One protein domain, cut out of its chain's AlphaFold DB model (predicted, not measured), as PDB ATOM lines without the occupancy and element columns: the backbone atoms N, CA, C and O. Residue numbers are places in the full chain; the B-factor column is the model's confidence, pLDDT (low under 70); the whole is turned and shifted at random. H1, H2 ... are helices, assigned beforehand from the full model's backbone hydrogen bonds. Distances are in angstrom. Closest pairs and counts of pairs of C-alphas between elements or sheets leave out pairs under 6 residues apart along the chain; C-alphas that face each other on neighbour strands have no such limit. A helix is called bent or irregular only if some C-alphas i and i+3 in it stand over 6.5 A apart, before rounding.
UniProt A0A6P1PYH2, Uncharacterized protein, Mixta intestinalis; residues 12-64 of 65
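Overview. This is residues 12 to 64 of the 65 residues of an uncharacterized protein of Mixta intestinalis (UniProt A0A6P1PYH2). The long helix H2 folds back sharply on itself, and its first arm, H2a, is the middle of a flat zigzag of three helical rods, with H1 on one side and H2b on the other. The printed part has 53 residues with two named helices, H1 then H2, and no named strand; it is all helix. It is compact, with a radius of gyration of the C-alphas of 11.3 A, and spans 30 by 29 by 13 A.

Along the chain. H2, residues 34 to 62, was assigned as one helix by its hydrogen bonds but is bent: C-alphas 48 and 51 are 9.1 A apart. Arm H2a, residues 34 to 48, measures 21.9 A; arm H2b, residues 51 to 62, measures 16.3 A and ends at C-alpha 62 (238.903, 143.745, 185.206). H1, residues 12 to 28, measures 24.6 A from C-alpha 12 (225.421, 135.028, 167.663).

Arrangement. H2a and H1 touch and form a helical hairpin, opposite ways at a shallow tilt of 13 degrees; their closest C-alphas, Val 48 and Thr 12, are 5.0 A apart. H2a and H2b touch, opposite ways at a shallow tilt of 33 degrees, only just short of steep; their closest C-alphas, Met 45 and Ala 54, are 5.3 A apart. H1 and H2b are apart. Every O i to N i+4 pair is within hydrogen-bond range in H2b, 10 of 11 in H2a and 11 of 13 in H1.

Size, cuts and confidence. The farthest C-alphas, Ser 28 and Ser 52, are 30.1 A apart. The printed part has no cut; the link from H1 to H2 is tight. Residues 27 to 33, of which 27 and 28 belong to H1, stand free. Residues 30 to 33 and 62 to 64 have pLDDT under 70.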
ATOM      1  N   THR A  12     223.997 135.174 168.003       80.12
ATOM      2  CA  THR A  12     225.421 135.028 167.663       80.12
ATOM      3  C   THR A  12     225.779 135.708 166.347       80.12
ATOM      4  O   THR A  12     226.776 136.423 166.266       80.12
ATOM      5  N   GLU A  13     224.956 135.532 165.316       83.81
ATOM      6  CA  GLU A  13     225.165 136.174 164.016       83.81
ATOM      7  C   GLU A  13     225.068 137.701 164.120       83.81
ATOM      8  O   GLU A  13     225.895 138.424 163.559       83.81
ATOM      9  N   LEU A  14     224.107 138.195 164.904       85.88
ATOM     10  CA  LEU A  14     223.986 139.618 165.200       85.88
ATOM     11  C   LEU A  14     225.204 140.142 165.982       85.88
ATOM     12  O   LEU A  14     225.759 141.179 165.624       85.88
ATOM     13  N   ALA A  15     225.675 139.416 167.000       85.88
ATOM     14  CA  ALA A  15     226.845 139.812 167.787       85.88
ATOM     15  C   ALA A  15     228.124 139.902 166.932       85.88
ATOM     16  O   ALA A  15     228.875 140.872 167.041       85.88
ATOM     17  N   LEU A  16     228.338 138.948 166.019       85.00
ATOM     18  CA  LEU A  16     229.474 138.961 165.086       85.00
ATOM     19  C   LEU A  16     229.442 140.158 164.125       85.00
ATOM     20  O   LEU A  16     230.497 140.648 163.728       85.00
ATOM     21  N   ARG A  17     228.253 140.649 163.759       87.00
ATOM     22  CA  ARG A  17     228.091 141.849 162.922       87.00
ATOM     23  C   ARG A  17     228.308 143.149 163.688       87.00
ATOM     24  O   ARG A  17     228.823 144.104 163.119       87.00
ATOM     25  N   LEU A  18     227.920 143.182 164.958       87.00
ATOM     26  CA  LEU A  18     228.052 144.361 165.812       87.00
ATOM     27  C   LEU A  18     229.477 144.539 166.361       87.00
ATOM     28  O   LEU A  18     229.904 145.672 166.571       87.00
ATOM     29  N   TYR A  19     230.233 143.452 166.555       85.88
ATOM     30  CA  TYR A  19     231.593 143.514 167.103       85.88
ATOM     31  C   TYR A  19     232.555 144.421 166.305       85.88
ATOM     32  O   TYR A  19     233.207 145.258 166.931       85.88
ATOM     33  N   PRO A  20     232.638 144.349 164.958       86.50
ATOM     34  CA  PRO A  20     233.483 145.250 164.175       86.50
ATOM     35  C   PRO A  20     233.108 146.726 164.331       86.50
ATOM     36  O   PRO A  20     234.000 147.554 164.459       86.50
ATOM     37  N   LEU A  21     231.808 147.046 164.383       85.94
ATOM     38  CA  LEU A  21     231.329 148.421 164.579       85.94
ATOM     39  C   LEU A  21     231.739 148.952 165.952       85.94
ATOM     40  O   LEU A  21     232.215 150.079 166.076       85.94
ATOM     41  N   LEU A  22     231.603 148.120 166.989       83.12
ATOM     42  CA  LEU A  22     232.055 148.479 168.325       83.12
ATOM     43  C   LEU A  22     233.571 148.697 168.358       83.12
ATOM     44  O   LEU A  22     234.036 149.679 168.929       83.12
ATOM     45  N   LYS A  23     234.335 147.800 167.729       81.75
ATOM     46  CA  LYS A  23     235.789 147.907 167.647       81.75
ATOM     47  C   LYS A  23     236.232 149.173 166.909       81.75
ATOM     48  O   LYS A  23     237.151 149.838 167.367       81.75
ATOM     49  N   GLU A  24     235.556 149.540 165.827       84.94
ATOM     50  CA  GLU A  24     235.832 150.775 165.092       84.94
ATOM     51  C   GLU A  24     235.550 152.023 165.937       84.94
ATOM     52  O   GLU A  24     236.379 152.928 165.970       84.94
ATOM     53  N   MET A  25     234.440 152.071 166.687       78.12
ATOM     54  CA  MET A  25     234.171 153.179 167.620       78.12
ATOM     55  C   MET A  25     235.239 153.285 168.715       78.12
ATOM     56  O   MET A  25     235.645 154.385 169.078       78.12
ATOM     57  N   ILE A  26     235.708 152.143 169.221       75.69
ATOM     58  CA  ILE A  26     236.777 152.071 170.224       75.69
ATOM     59  C   ILE A  26     238.095 152.607 169.663       75.69
ATOM     60  O   ILE A  26     238.769 153.401 170.313       75.69
ATOM     61  N   ASP A  27     238.456 152.170 168.458       79.69
ATOM     62  CA  ASP A  27     239.729 152.515 167.831       79.69
ATOM     63  C   ASP A  27     239.732 153.973 167.309       79.69
ATOM     64  O   ASP A  27     240.797 154.583 167.198       79.69
ATOM     65  N   SER A  28     238.559 154.547 167.000       81.06
ATOM     66  CA  SER A  28     238.415 155.891 166.413       81.06
ATOM     67  C   SER A  28     238.227 157.029 167.421       81.06
ATOM     68  O   SER A  28     238.591 158.163 167.102       81.06
ATOM     69  N   ASP A  29     237.711 156.764 168.625       70.19
ATOM     70  CA  ASP A  29     237.525 157.791 169.655       70.19
ATOM     71  C   ASP A  29     238.228 157.431 170.981       70.19
ATOM     72  O   ASP A  29     237.648 156.774 171.853       70.19
ATOM     73  N   PRO A  30     239.465 157.925 171.201       64.25
ATOM     74  CA  PRO A  30     240.211 157.691 172.437       64.25
ATOM     75  C   PRO A  30     239.594 158.372 173.672       64.25
ATOM     76  O   PRO A  30     240.112 158.202 174.776       64.25
ATOM     77  N   LYS A  31     238.514 159.159 173.522       67.69
ATOM     78  CA  LYS A  31     237.760 159.740 174.643       67.69
ATOM     79  C   LYS A  31     236.607 158.863 175.112       67.69
ATOM     80  O   LYS A  31     236.014 159.183 176.145       67.69
ATOM     81  N   VAL A  32     236.274 157.783 174.399       67.94
ATOM     82  CA  VAL A  32     235.287 156.820 174.891       67.94
ATOM     83  C   VAL A  32     235.836 156.234 176.182       67.94
ATOM     84  O   VAL A  32     236.865 155.562 176.207       67.94
ATOM     85  N   ALA A  33     235.161 156.543 177.284       69.06
ATOM     86  CA  ALA A  33     235.589 156.089 178.587       69.06
ATOM     87  C   ALA A  33     235.631 154.556 178.617       69.06
ATOM     88  O   ALA A  33     234.718 153.885 178.130       69.06
ATOM     89  N   SER A  34     236.683 154.000 179.216       71.19
ATOM     90  CA  SER A  34     236.931 152.554 179.277       71.19
ATOM     91  C   SER A  34     235.746 151.751 179.831       71.19
ATOM     92  O   SER A  34     235.546 150.603 179.434       71.19
ATOM     93  N   TRP A  35     234.908 152.354 180.683       72.88
ATOM     94  CA  TRP A  35     233.684 151.727 181.191       72.88
ATOM     95  C   TRP A  35     232.614 151.518 180.107       72.88
ATOM     96  O   TRP A  35     231.986 150.465 180.084       72.88
ATOM     97  N   ILE A  36     232.452 152.456 179.164       78.19
ATOM     98  CA  ILE A  36     231.484 152.347 178.056       78.19
ATOM     99  C   ILE A  36     231.894 151.198 177.131       78.19
ATOM    100  O   ILE A  36     231.056 150.423 176.671       78.19
ATOM    101  N   MET A  37     233.201 151.044 176.903       77.69
ATOM    102  CA  MET A  37     233.741 149.929 176.124       77.69
ATOM    103  C   MET A  37     233.466 148.584 176.805       77.69
ATOM    104  O   MET A  37     233.037 147.631 176.154       77.69
ATOM    105  N   ALA A  38     233.684 148.511 178.122       78.75
ATOM    106  CA  ALA A  38     233.427 147.306 178.901       78.75
ATOM    107  C   ALA A  38     231.937 146.923 178.893       78.75
ATOM    108  O   ALA A  38     231.612 145.752 178.703       78.75
ATOM    109  N   GLU A  39     231.033 147.895 179.031       83.69
ATOM    110  CA  GLU A  39     229.584 147.675 178.952       83.69
ATOM    111  C   GLU A  39     229.143 147.193 177.568       83.69
ATOM    112  O   GLU A  39     228.358 146.253 177.449       83.69
ATOM    113  N   ALA A  40     229.671 147.779 176.498       85.50
ATOM    114  CA  ALA A  40     229.309 147.360 175.151       85.50
ATOM    115  C   ALA A  40     229.800 145.935 174.830       85.50
ATOM    116  O   ALA A  40     229.064 145.136 174.244       85.50
ATOM    117  N   LEU A  41     231.008 145.576 175.277       81.75
ATOM    118  CA  LEU A  41     231.517 144.205 175.180       81.75
ATOM    119  C   LEU A  41     230.694 143.234 176.041       81.75
ATOM    120  O   LEU A  41     230.402 142.125 175.592       81.75
ATOM    121  N   TYR A  42     230.258 143.654 177.234       84.94
ATOM    122  CA  TYR A  42     229.367 142.872 178.098       84.94
ATOM    123  C   TYR A  42     228.060 142.517 177.402       84.94
ATOM    124  O   TYR A  42     227.602 141.375 177.469       84.94
ATOM    125  N   LEU A  43     227.449 143.496 176.738       86.44
ATOM    126  CA  LEU A  43     226.185 143.317 176.033       86.44
ATOM    127  C   LEU A  43     226.344 142.380 174.833       86.44
ATOM    128  O   LEU A  43     225.523 141.486 174.659       86.44
ATOM    129  N   LEU A  44     227.428 142.504 174.060       88.62
ATOM    130  CA  LEU A  44     227.706 141.576 172.958       88.62
ATOM    131  C   LEU A  44     227.908 140.142 173.442       88.62
ATOM    132  O   LEU A  44     227.378 139.205 172.853       88.62
ATOM    133  N   MET A  45     228.645 139.964 174.535       85.88
ATOM    134  CA  MET A  45     228.934 138.641 175.075       85.88
ATOM    135  C   MET A  45     227.676 137.969 175.647       85.88
ATOM    136  O   MET A  45     227.472 136.771 175.464       85.88
ATOM    137  N   GLN A  46     226.774 138.753 176.250       87.25
ATOM    138  CA  GLN A  46     225.458 138.288 176.700       87.25
ATOM    139  C   GLN A  46     224.590 137.725 175.578       87.25
ATOM    140  O   GLN A  46     223.826 136.791 175.812       87.25
ATOM    141  N   MET A  47     224.697 138.279 174.371       85.06
ATOM    142  CA  MET A  47     223.925 137.809 173.221       85.06
ATOM    143  C   MET A  47     224.354 136.410 172.767       85.06
ATOM    144  O   MET A  47     223.540 135.690 172.191       85.06
ATOM    145  N   VAL A  48     225.607 136.026 173.018       83.44
ATOM    146  CA  VAL A  48     226.182 134.746 172.578       83.44
ATOM    147  C   VAL A  48     226.113 133.698 173.686       83.44
ATOM    148  O   VAL A  48     225.537 132.632 173.485       83.44
ATOM    149  N   ASP A  49     226.650 134.019 174.865       82.12
ATOM    150  CA  ASP A  49     226.899 133.046 175.938       82.12
ATOM    151  C   ASP A  49     226.022 133.269 177.182       82.12
ATOM    152  O   ASP A  49     226.148 132.565 178.192       82.12
ATOM    153  N   GLY A  50     225.131 134.263 177.125       83.62
ATOM    154  CA  GLY A  50     224.250 134.646 178.221       83.62
ATOM    155  C   GLY A  50     224.931 135.463 179.334       83.62
ATOM    156  O   GLY A  50     226.156 135.599 179.392       83.62
ATOM    157  N   PRO A  51     224.135 136.020 180.265       81.50
ATOM    158  CA  PRO A  51     224.611 136.951 181.296       81.50
ATOM    159  C   PRO A  51     225.565 136.339 182.316       81.50
ATOM    160  O   PRO A  51     226.490 137.018 182.761       81.50
ATOM    161  N   SER A  52     225.400 135.059 182.658       81.19
ATOM    162  CA  SER A  52     226.279 134.402 183.634       81.19
ATOM    163  C   SER A  52     227.720 134.298 183.123       81.19
ATOM    164  O   SER A  52     228.657 134.703 183.813       81.19
ATOM    165  N   THR A  53     227.899 133.818 181.890       82.75
ATOM    166  CA  THR A  53     229.216 133.649 181.263       82.75
ATOM    167  C   THR A  53     229.872 135.000 180.985       82.75
ATOM    168  O   THR A  53     231.038 135.204 181.330       82.75
ATOM    169  N   ALA A  54     229.107 135.954 180.443       82.38
ATOM    170  CA  ALA A  54     229.585 137.303 180.159       82.38
ATOM    171  C   ALA A  54     230.085 138.025 181.424       82.38
ATOM    172  O   ALA A  54     231.158 138.630 181.412       82.38
ATOM    173  N   GLY A  55     229.352 137.903 182.538       77.75
ATOM    174  CA  GLY A  55     229.745 138.492 183.818       77.75
ATOM    175  C   GLY A  55     231.065 137.921 184.340       77.75
ATOM    176  O   GLY A  55     231.965 138.676 184.701       77.75
ATOM    177  N   GLN A  56     231.235 136.593 184.304       79.38
ATOM    178  CA  GLN A  56     232.474 135.944 184.751       79.38
ATOM    179  C   GLN A  56     233.701 136.392 183.951       79.38
ATOM    180  O   GLN A  56     234.779 136.571 184.524       79.38
ATOM    181  N   ILE A  57     233.560 136.561 182.634       78.25
ATOM    182  CA  ILE A  57     234.672 136.955 181.765       78.25
ATOM    183  C   ILE A  57     235.083 138.403 182.034       78.25
ATOM    184  O   ILE A  57     236.276 138.671 182.180       78.25
ATOM    185  N   ILE A  58     234.124 139.318 182.182       77.12
ATOM    186  CA  ILE A  58     234.425 140.726 182.473       77.12
ATOM    187  C   ILE A  58     235.037 140.901 183.850       77.12
ATOM    188  O   ILE A  58     236.054 141.579 183.966       77.12
ATOM    189  N   THR A  59     234.498 140.242 184.877       75.56
ATOM    190  CA  THR A  59     235.101 140.286 186.213       75.56
ATOM    191  C   THR A  59     236.547 139.788 186.173       75.56
ATOM    192  O   THR A  59     237.432 140.419 186.741       75.56
ATOM    193  N   ARG A  60     236.830 138.695 185.450       72.50
ATOM    194  CA  ARG A  60     238.206 138.192 185.287       72.50
ATOM    195  C   ARG A  60     239.112 139.160 184.525       72.50
ATOM    196  O   ARG A  60     240.289 139.246 184.863       72.50
ATOM    197  N   ALA A  61     238.595 139.846 183.508       70.94
ATOM    198  CA  ALA A  61     239.356 140.818 182.729       70.94
ATOM    199  C   ALA A  61     239.684 142.074 183.550       70.94
ATOM    200  O   ALA A  61     240.818 142.534 183.515       70.94
ATOM    201  N   GLN A  62     238.729 142.574 184.339       66.50
ATOM    202  CA  GLN A  62     238.903 143.745 185.206       66.50
ATOM    203  C   GLN A  62     239.840 143.481 186.388       66.50
ATOM    204  O   GLN A  62     240.617 144.349 186.749       66.50
ATOM    205  N   VAL A  63     239.809 142.280 186.976       66.38
ATOM    206  CA  VAL A  63     240.710 141.899 188.087       66.38
ATOM    207  C   VAL A  63     242.171 141.744 187.630       66.38
ATOM    208  O   VAL A  63     243.076 141.711 188.460       66.38
ATOM    209  N   ARG A  64     242.415 141.611 186.321       55.81
ATOM    210  CA  ARG A  64     243.752 141.411 185.736       55.81
ATOM    211  C   ARG A  64     244.347 142.661 185.072       55.81
ATOM    212  O   ARG A  64     245.452 142.551 184.543       55.81
TER     213      ARG A  64